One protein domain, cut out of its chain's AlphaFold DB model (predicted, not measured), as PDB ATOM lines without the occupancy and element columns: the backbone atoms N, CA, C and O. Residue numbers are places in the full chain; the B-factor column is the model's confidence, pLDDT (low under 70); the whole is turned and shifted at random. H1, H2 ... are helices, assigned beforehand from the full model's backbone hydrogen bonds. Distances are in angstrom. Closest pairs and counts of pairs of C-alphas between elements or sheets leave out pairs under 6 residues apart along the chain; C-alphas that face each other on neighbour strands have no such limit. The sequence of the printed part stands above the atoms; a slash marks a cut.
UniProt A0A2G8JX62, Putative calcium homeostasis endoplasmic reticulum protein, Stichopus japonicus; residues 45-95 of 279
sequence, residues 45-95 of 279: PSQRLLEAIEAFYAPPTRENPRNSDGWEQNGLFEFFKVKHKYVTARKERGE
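What this domain is: This is residues 45 to 95 of the 279 residues of the protein "Putative calcium homeostasis endoplasmic reticulum protein" of Stichopus japonicus (UniProt A0A2G8JX62). The longest helix, H2, is one arm of an open V, and the shorter H1 is the other; the looped stretch of residues 58 to 76 makes the corner, and the two helices do not meet. Residues 45 to 54 and 76 to 95 stick out from it. The 51 printed residues hold two named helices, H1 then H2, and no named strand, an all-helix class. The whole is extended, with a radius of gyration of the C-alphas of 15.5 A and spans of 45 by 30 by 17 A.

Where its parts are: H2, residues 77 to 92, measures 22.6 A from C-alpha 77 at (42.716, 32.155, -9.062) to C-alpha 92 at (25.310, 33.293, -23.412). H1, residues 47 to 57, measures 15.5 A and begins with C-alpha 47 at (38.562, 24.234, 10.028).

How they stand to each other: H2 and H1 are apart. In H1 every O i to N i+4 pair is within hydrogen-bond range; in H2, 10 of 12 are.

The domain as a whole: The C-alphas farthest apart, of Pro 59 and Gly 94, are separated by 45.6 A. The printed part has no cut. The link from H1 to H2, 19 residues, is long. Residue 95 has pLDDT under 70.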
ATOM      1  N   PRO A  45      35.569  28.999  15.145       91.06
ATOM      2  CA  PRO A  45      36.349  29.115  13.922       91.06
ATOM      3  C   PRO A  45      36.275  27.814  13.115       91.06
ATOM      4  O   PRO A  45      36.555  26.729  13.621       91.06
ATOM      5  N   SER A  46      35.883  27.924  11.843       93.88
ATOM      6  CA  SER A  46      35.812  26.766  10.946       93.88
ATOM      7  C   SER A  46      37.205  26.201  10.641       93.88
ATOM      8  O   SER A  46      38.169  26.959  10.537       93.88
ATOM      9  N   GLN A  47      37.301  24.890  10.398       95.25
ATOM     10  CA  GLN A  47      38.562  24.234  10.028       95.25
ATOM     11  C   GLN A  47      39.226  24.894   8.809       95.25
ATOM     12  O   GLN A  47      40.417  25.179   8.820       95.25
ATOM     13  N   ARG A  48      38.424  25.255   7.800       92.56
ATOM     14  CA  ARG A  48      38.888  25.985   6.613       92.56
ATOM     15  C   ARG A  48      39.536  27.330   6.959       92.56
ATOM     16  O   ARG A  48      40.489  27.736   6.305       92.56
ATOM     17  N   LEU A  49      38.988  28.050   7.938       89.44
ATOM     18  CA  LEU A  49      39.553  29.322   8.387       89.44
ATOM     19  C   LEU A  49      40.889  29.097   9.099       89.44
ATOM     20  O   LEU A  49      41.833  29.836   8.847       89.44
ATOM     21  N   LEU A  50      40.973  28.076   9.953       94.69
ATOM     22  CA  LEU A  50      42.207  27.724  10.655       94.69
ATOM     23  C   LEU A  50      43.320  27.346   9.669       94.69
ATOM     24  O   LEU A  50      44.416  27.889   9.762       94.69
ATOM     25  N   GLU A  51      43.011  26.520   8.668       93.62
ATOM     26  CA  GLU A  51      43.940  26.169   7.586       93.62
ATOM     27  C   GLU A  51      44.381  27.399   6.783       93.62
ATOM     28  O   GLU A  51      45.554  27.535   6.442       93.62
ATOM     29  N   ALA A  52      43.463  28.329   6.498       89.81
ATOM     30  CA  ALA A  52      43.797  29.568   5.797       89.81
ATOM     31  C   ALA A  52      44.730  30.469   6.623       89.81
ATOM     32  O   ALA A  52      45.633  31.092   6.067       89.81
ATOM     33  N   ILE A  53      44.534  30.526   7.943       92.31
ATOM     34  CA  ILE A  53      45.417  31.251   8.863       92.31
ATOM     35  C   ILE A  53      46.797  30.585   8.902       92.31
ATOM     36  O   ILE A  53      47.809  31.270   8.767       92.31
ATOM     37  N   GLU A  54      46.851  29.260   9.038       93.31
ATOM     38  CA  GLU A  54      48.103  28.500   9.026       93.31
ATOM     39  C   GLU A  54      48.869  28.711   7.712       93.31
ATOM     40  O   GLU A  54      50.054  29.046   7.733       93.31
ATOM     41  N   ALA A  55      48.184  28.631   6.568       88.25
ATOM     42  CA  ALA A  55      48.767  28.887   5.252       88.25
ATOM     43  C   ALA A  55      49.275  30.332   5.096       88.25
ATOM     44  O   ALA A  55      50.331  30.563   4.503       88.25
ATOM     45  N   PHE A  56      48.563  31.311   5.660       87.69
ATOM     46  CA  PHE A  56      48.980  32.712   5.632       87.69
ATOM     47  C   PHE A  56      50.288  32.939   6.405       87.69
ATOM     48  O   PHE A  56      51.182  33.645   5.925       87.69
ATOM     49  N   TYR A  57      50.451  32.298   7.564       90.62
ATOM     50  CA  TYR A  57      51.673  32.407   8.368       90.62
ATOM     51  C   TYR A  57      52.779  31.418   7.971       90.62
ATOM     52  O   TYR A  57      53.924  31.586   8.392       90.62
ATOM     53  N   ALA A  58      52.484  30.431   7.125       89.00
ATOM     54  CA  ALA A  58      53.482  29.518   6.589       89.00
ATOM     55  C   ALA A  58      54.522  30.250   5.711       89.00
ATOM     56  O   ALA A  58      54.209  31.250   5.053       89.00
ATOM     57  N   PRO A  59      55.779  29.768   5.663       87.06
ATOM     58  CA  PRO A  59      56.796  30.333   4.784       87.06
ATOM     59  C   PRO A  59      56.419  30.152   3.300       87.06
ATOM     60  O   PRO A  59      55.761  29.168   2.953       87.06
ATOM     61  N   PRO A  60      56.863  31.048   2.396       86.19
ATOM     62  CA  PRO A  60      56.619  30.900   0.964       86.19
ATOM     63  C   PRO A  60      57.169  29.567   0.451       86.19
ATOM     64  O   PRO A  60      58.341  29.242   0.662       86.19
ATOM     65  N   THR A  61      56.337  28.803  -0.250       84.12
ATOM     66  CA  THR A  61      56.724  27.527  -0.863       84.12
ATOM     67  C   THR A  61      56.727  27.644  -2.384       84.12
ATOM     68  O   THR A  61      56.245  28.621  -2.955       84.12
ATOM     69  N   ARG A  62      57.271  26.631  -3.070       83.81
ATOM     70  CA  ARG A  62      57.229  26.560  -4.539       83.81
ATOM     71  C   ARG A  62      55.794  26.515  -5.081       83.81
ATOM     72  O   ARG A  62      55.555  27.036  -6.165       83.81
ATOM     73  N   GLU A  63      54.878  25.902  -4.335       79.50
ATOM     74  CA  GLU A  63      53.471  25.759  -4.725       79.50
ATOM     75  C   GLU A  63      52.660  27.035  -4.446       79.50
ATOM     76  O   GLU A  63      51.776  27.377  -5.230       79.50
ATOM     77  N   ASN A  64      53.033  27.800  -3.409       83.19
ATOM     78  CA  ASN A  64      52.410  29.079  -3.049       83.19
ATOM     79  C   ASN A  64      53.430  30.235  -3.136       83.19
ATOM     80  O   ASN A  64      53.840  30.786  -2.105       83.19
ATOM     81  N   PRO A  65      53.881  30.614  -4.350       88.81
ATOM     82  CA  PRO A  65      54.799  31.732  -4.514       88.81
ATOM     83  C   PRO A  65      54.113  33.042  -4.110       88.81
ATOM     84  O   PRO A  65      52.970  33.309  -4.493       88.81
ATOM     85  N   ARG A  66      54.826  33.880  -3.350       89.12
ATOM     86  CA  ARG A  66      54.371  35.220  -2.958       89.12
ATOM     87  C   ARG A  66      55.036  36.293  -3.824       89.12
ATOM     88  O   ARG A  66      56.176  36.123  -4.254       89.12
ATOM     89  N   ASN A  67      54.315  37.373  -4.112       88.81
ATOM     90  CA  ASN A  67      54.828  38.527  -4.851       88.81
ATOM     91  C   ASN A  67      55.696  39.438  -3.952       88.81
ATOM     92  O   ASN A  67      55.893  39.152  -2.771       88.81
ATOM     93  N   SER A  68      56.219  40.540  -4.509       89.19
ATOM     94  CA  SER A  68      57.035  41.530  -3.772       89.19
ATOM     95  C   SER A  68      56.347  42.090  -2.530       89.19
ATOM     96  O   SER A  68      57.013  42.447  -1.565       89.19
ATOM     97  N   ASP A  69      55.020  42.131  -2.563       88.94
ATOM     98  CA  ASP A  69      54.172  42.710  -1.528       88.94
ATOM     99  C   ASP A  69      53.735  41.650  -0.496       88.94
ATOM    100  O   ASP A  69      52.948  41.941   0.400       88.94
ATOM    101  N   GLY A  70      54.227  40.410  -0.621       85.25
ATOM    102  CA  GLY A  70      53.936  39.308   0.297       85.25
ATOM    103  C   GLY A  70      52.602  38.597   0.058       85.25
ATOM    104  O   GLY A  70      52.235  37.728   0.844       85.25
ATOM    105  N   TRP A  71      51.887  38.905  -1.024       86.38
ATOM    106  CA  TRP A  71      50.636  38.243  -1.396       86.38
ATOM    107  C   TRP A  71      50.883  36.996  -2.233       86.38
ATOM    108  O   TRP A  71      51.719  37.000  -3.136       86.38
ATOM    109  N   GLU A  72      50.115  35.937  -1.990       88.50
ATOM    110  CA  GLU A  72      50.139  34.750  -2.844       88.50
ATOM    111  C   GLU A  72      49.743  35.101  -4.281       88.50
ATOM    112  O   GLU A  72      48.657  35.621  -4.543       88.50
ATOM    113  N   GLN A  73      50.616  34.777  -5.234       86.19
ATOM    114  CA  GLN A  73      50.461  35.171  -6.633       86.19
ATOM    115  C   GLN A  73      49.192  34.586  -7.275       86.19
ATOM    116  O   GLN A  73      48.574  35.226  -8.126       86.19
ATOM    117  N   ASN A  74      48.777  33.395  -6.834       85.88
ATOM    118  CA  ASN A  74      47.618  32.676  -7.362       85.88
ATOM    119  C   ASN A  74      46.447  32.581  -6.367       85.88
ATOM    120  O   ASN A  74      45.481  31.875  -6.652       85.88
ATOM    121  N   GLY A  75      46.477  33.300  -5.237       85.56
ATOM    122  CA  GLY A  75      45.472  33.144  -4.172       85.56
ATOM    123  C   GLY A  75      44.027  33.425  -4.621       85.56
ATOM    124  O   GLY A  75      43.082  32.794  -4.157       85.56
ATOM    125  N   LEU A  76      43.835  34.322  -5.596       87.75
ATOM    126  CA  LEU A  76      42.514  34.663  -6.149       87.75
ATOM    127  C   LEU A  76      42.098  33.810  -7.359       87.75
ATOM    128  O   LEU A  76      41.005  33.999  -7.901       87.75
ATOM    129  N   PHE A  77      42.948  32.889  -7.818       89.31
ATOM    130  CA  PHE A  77      42.716  32.155  -9.062       89.31
ATOM    131  C   PHE A  77      41.434  31.317  -9.015       89.31
ATOM    132  O   PHE A  77      40.613  31.400  -9.930       89.31
ATOM    133  N   GLU A  78      41.217  30.561  -7.935       87.31
ATOM    134  CA  GLU A  78      40.012  29.735  -7.786       87.31
ATOM    135  C   GLU A  78      38.738  30.591  -7.762       87.31
ATOM    136  O   GLU A  78      37.757  30.260  -8.432       87.31
ATOM    137  N   PHE A  79      38.773  31.749  -7.094       88.81
ATOM    138  CA  PHE A  79      37.652  32.690  -7.102       88.81
ATOM    139  C   PHE A  79      37.328  33.170  -8.521       88.81
ATOM    140  O   PHE A  79      36.184  33.062  -8.965       88.81
ATOM    141  N   PHE A  80      38.323  33.662  -9.268       90.94
ATOM    142  CA  PHE A  80      38.089  34.163 -10.623       90.94
ATOM    143  C   PHE A  80      37.679  33.065 -11.599       90.94
ATOM    144  O   PHE A  80      36.847  33.313 -12.467       90.94
ATOM    145  N   LYS A  81      38.198  31.848 -11.441       92.88
ATOM    146  CA  LYS A  81      37.793  30.671 -12.218       92.88
ATOM    147  C   LYS A  81      36.321  30.332 -12.000       92.88
ATOM    148  O   LYS A  81      35.614  30.061 -12.970       92.88
ATOM    149  N   VAL A  82      35.838  30.380 -10.756       92.38
ATOM    150  CA  VAL A  82      34.412  30.192 -10.452       92.38
ATOM    151  C   VAL A  82      33.590  31.369 -10.982       92.38
ATOM    152  O   VAL A  82      32.632  31.148 -11.722       92.38
ATOM    153  N   LYS A  83      34.001  32.614 -10.715       91.62
ATOM    154  CA  LYS A  83      33.324  33.831 -11.197       91.62
ATOM    155  C   LYS A  83      33.211  33.881 -12.723       91.62
ATOM    156  O   LYS A  83      32.183  34.292 -13.259       91.62
ATOM    157  N   HIS A  84      34.237  33.422 -13.442       91.50
ATOM    158  CA  HIS A  84      34.253  33.399 -14.904       91.50
ATOM    159  C   HIS A  84      33.086  32.592 -15.481       91.50
ATOM    160  O   HIS A  84      32.513  33.012 -16.483       91.50
ATOM    161  N   LYS A  85      32.674  31.499 -14.821       91.56
ATOM    162  CA  LYS A  85      31.528  30.675 -15.247       91.56
ATOM    163  C   LYS A  85      30.222  31.476 -15.282       91.56
ATOM    164  O   LYS A  85      29.434  31.332 -16.213       91.56
ATOM    165  N   TYR A  86      30.013  32.354 -14.303       89.00
ATOM    166  CA  TYR A  86      28.829  33.215 -14.236       89.00
ATOM    167  C   TYR A  86      28.876  34.323 -15.288       89.00
ATOM    168  O   TYR A  86      27.878  34.598 -15.954       89.00
ATOM    169  N   VAL A  87      30.059  34.900 -15.516       87.69
ATOM    170  CA  VAL A  87      30.276  35.887 -16.585       87.69
ATOM    171  C   VAL A  87      29.978  35.284 -17.963       87.69
ATOM    172  O   VAL A  87      29.302  35.918 -18.778       87.69
ATOM    173  N   THR A  88      30.456  34.067 -18.242       88.56
ATOM    174  CA  THR A  88      30.209  33.387 -19.523       88.56
ATOM    175  C   THR A  88      28.744  33.002 -19.685       88.56
ATOM    176  O   THR A  88      28.159  33.331 -20.715       88.56
ATOM    177  N   ALA A  89      28.121  32.414 -18.659       87.81
ATOM    178  CA  ALA A  89      26.707  32.036 -18.698       87.81
ATOM    179  C   ALA A  89      25.793  33.251 -18.935       87.81
ATOM    180  O   ALA A  89      24.860  33.196 -19.735       87.81
ATOM    181  N   ARG A  90      26.088  34.396 -18.308       82.50
ATOM    182  CA  ARG A  90      25.346  35.645 -18.532       82.50
ATOM    183  C   ARG A  90      25.508  36.183 -19.956       82.50
ATOM    184  O   ARG A  90      24.559  36.693 -20.553       82.50
ATOM    185  N   LYS A  91      26.713  36.061 -20.523       83.88
ATOM    186  CA  LYS A  91      26.985  36.433 -21.918       83.88
ATOM    187  C   LYS A  91      26.198  35.553 -22.895       83.88
ATOM    188  O   LYS A  91      25.669  36.084 -23.870       83.88
ATOM    189  N   GLU A  92      26.099  34.253 -22.622       84.88
ATOM    190  CA  GLU A  92      25.310  33.293 -23.412       84.88
ATOM    191  C   GLU A  92      23.806  33.586 -23.348       84.88
ATOM    192  O   GLU A  92      23.137  33.537 -24.377       84.88
ATOM    193  N   ARG A  93      23.290  34.012 -22.186       81.75
ATOM    194  CA  ARG A  93      21.891  34.459 -22.008       81.75
ATOM    195  C   ARG A  93      21.547  35.766 -22.735       81.75
ATOM    196  O   ARG A  93      20.391  36.174 -22.759       81.75
ATOM    197  N   GLY A  94      22.522  36.441 -23.349       70.62
ATOM    198  CA  GLY A  94      22.276  37.624 -24.179       70.62
ATOM    199  C   GLY A  94      21.973  38.916 -23.407       70.62
ATOM    200  O   GLY A  94      21.692  39.940 -24.031       70.62
ATOM    201  N   GLU A  95      22.109  38.919 -22.079       64.38
ATOM    202  CA  GLU A  95      21.883  40.093 -21.214       64.38
ATOM    203  C   GLU A  95      22.936  41.202 -21.418       64.38
ATOM    204  O   GLU A  95      22.734  42.365 -21.073       64.38
TER     205      GLU A  95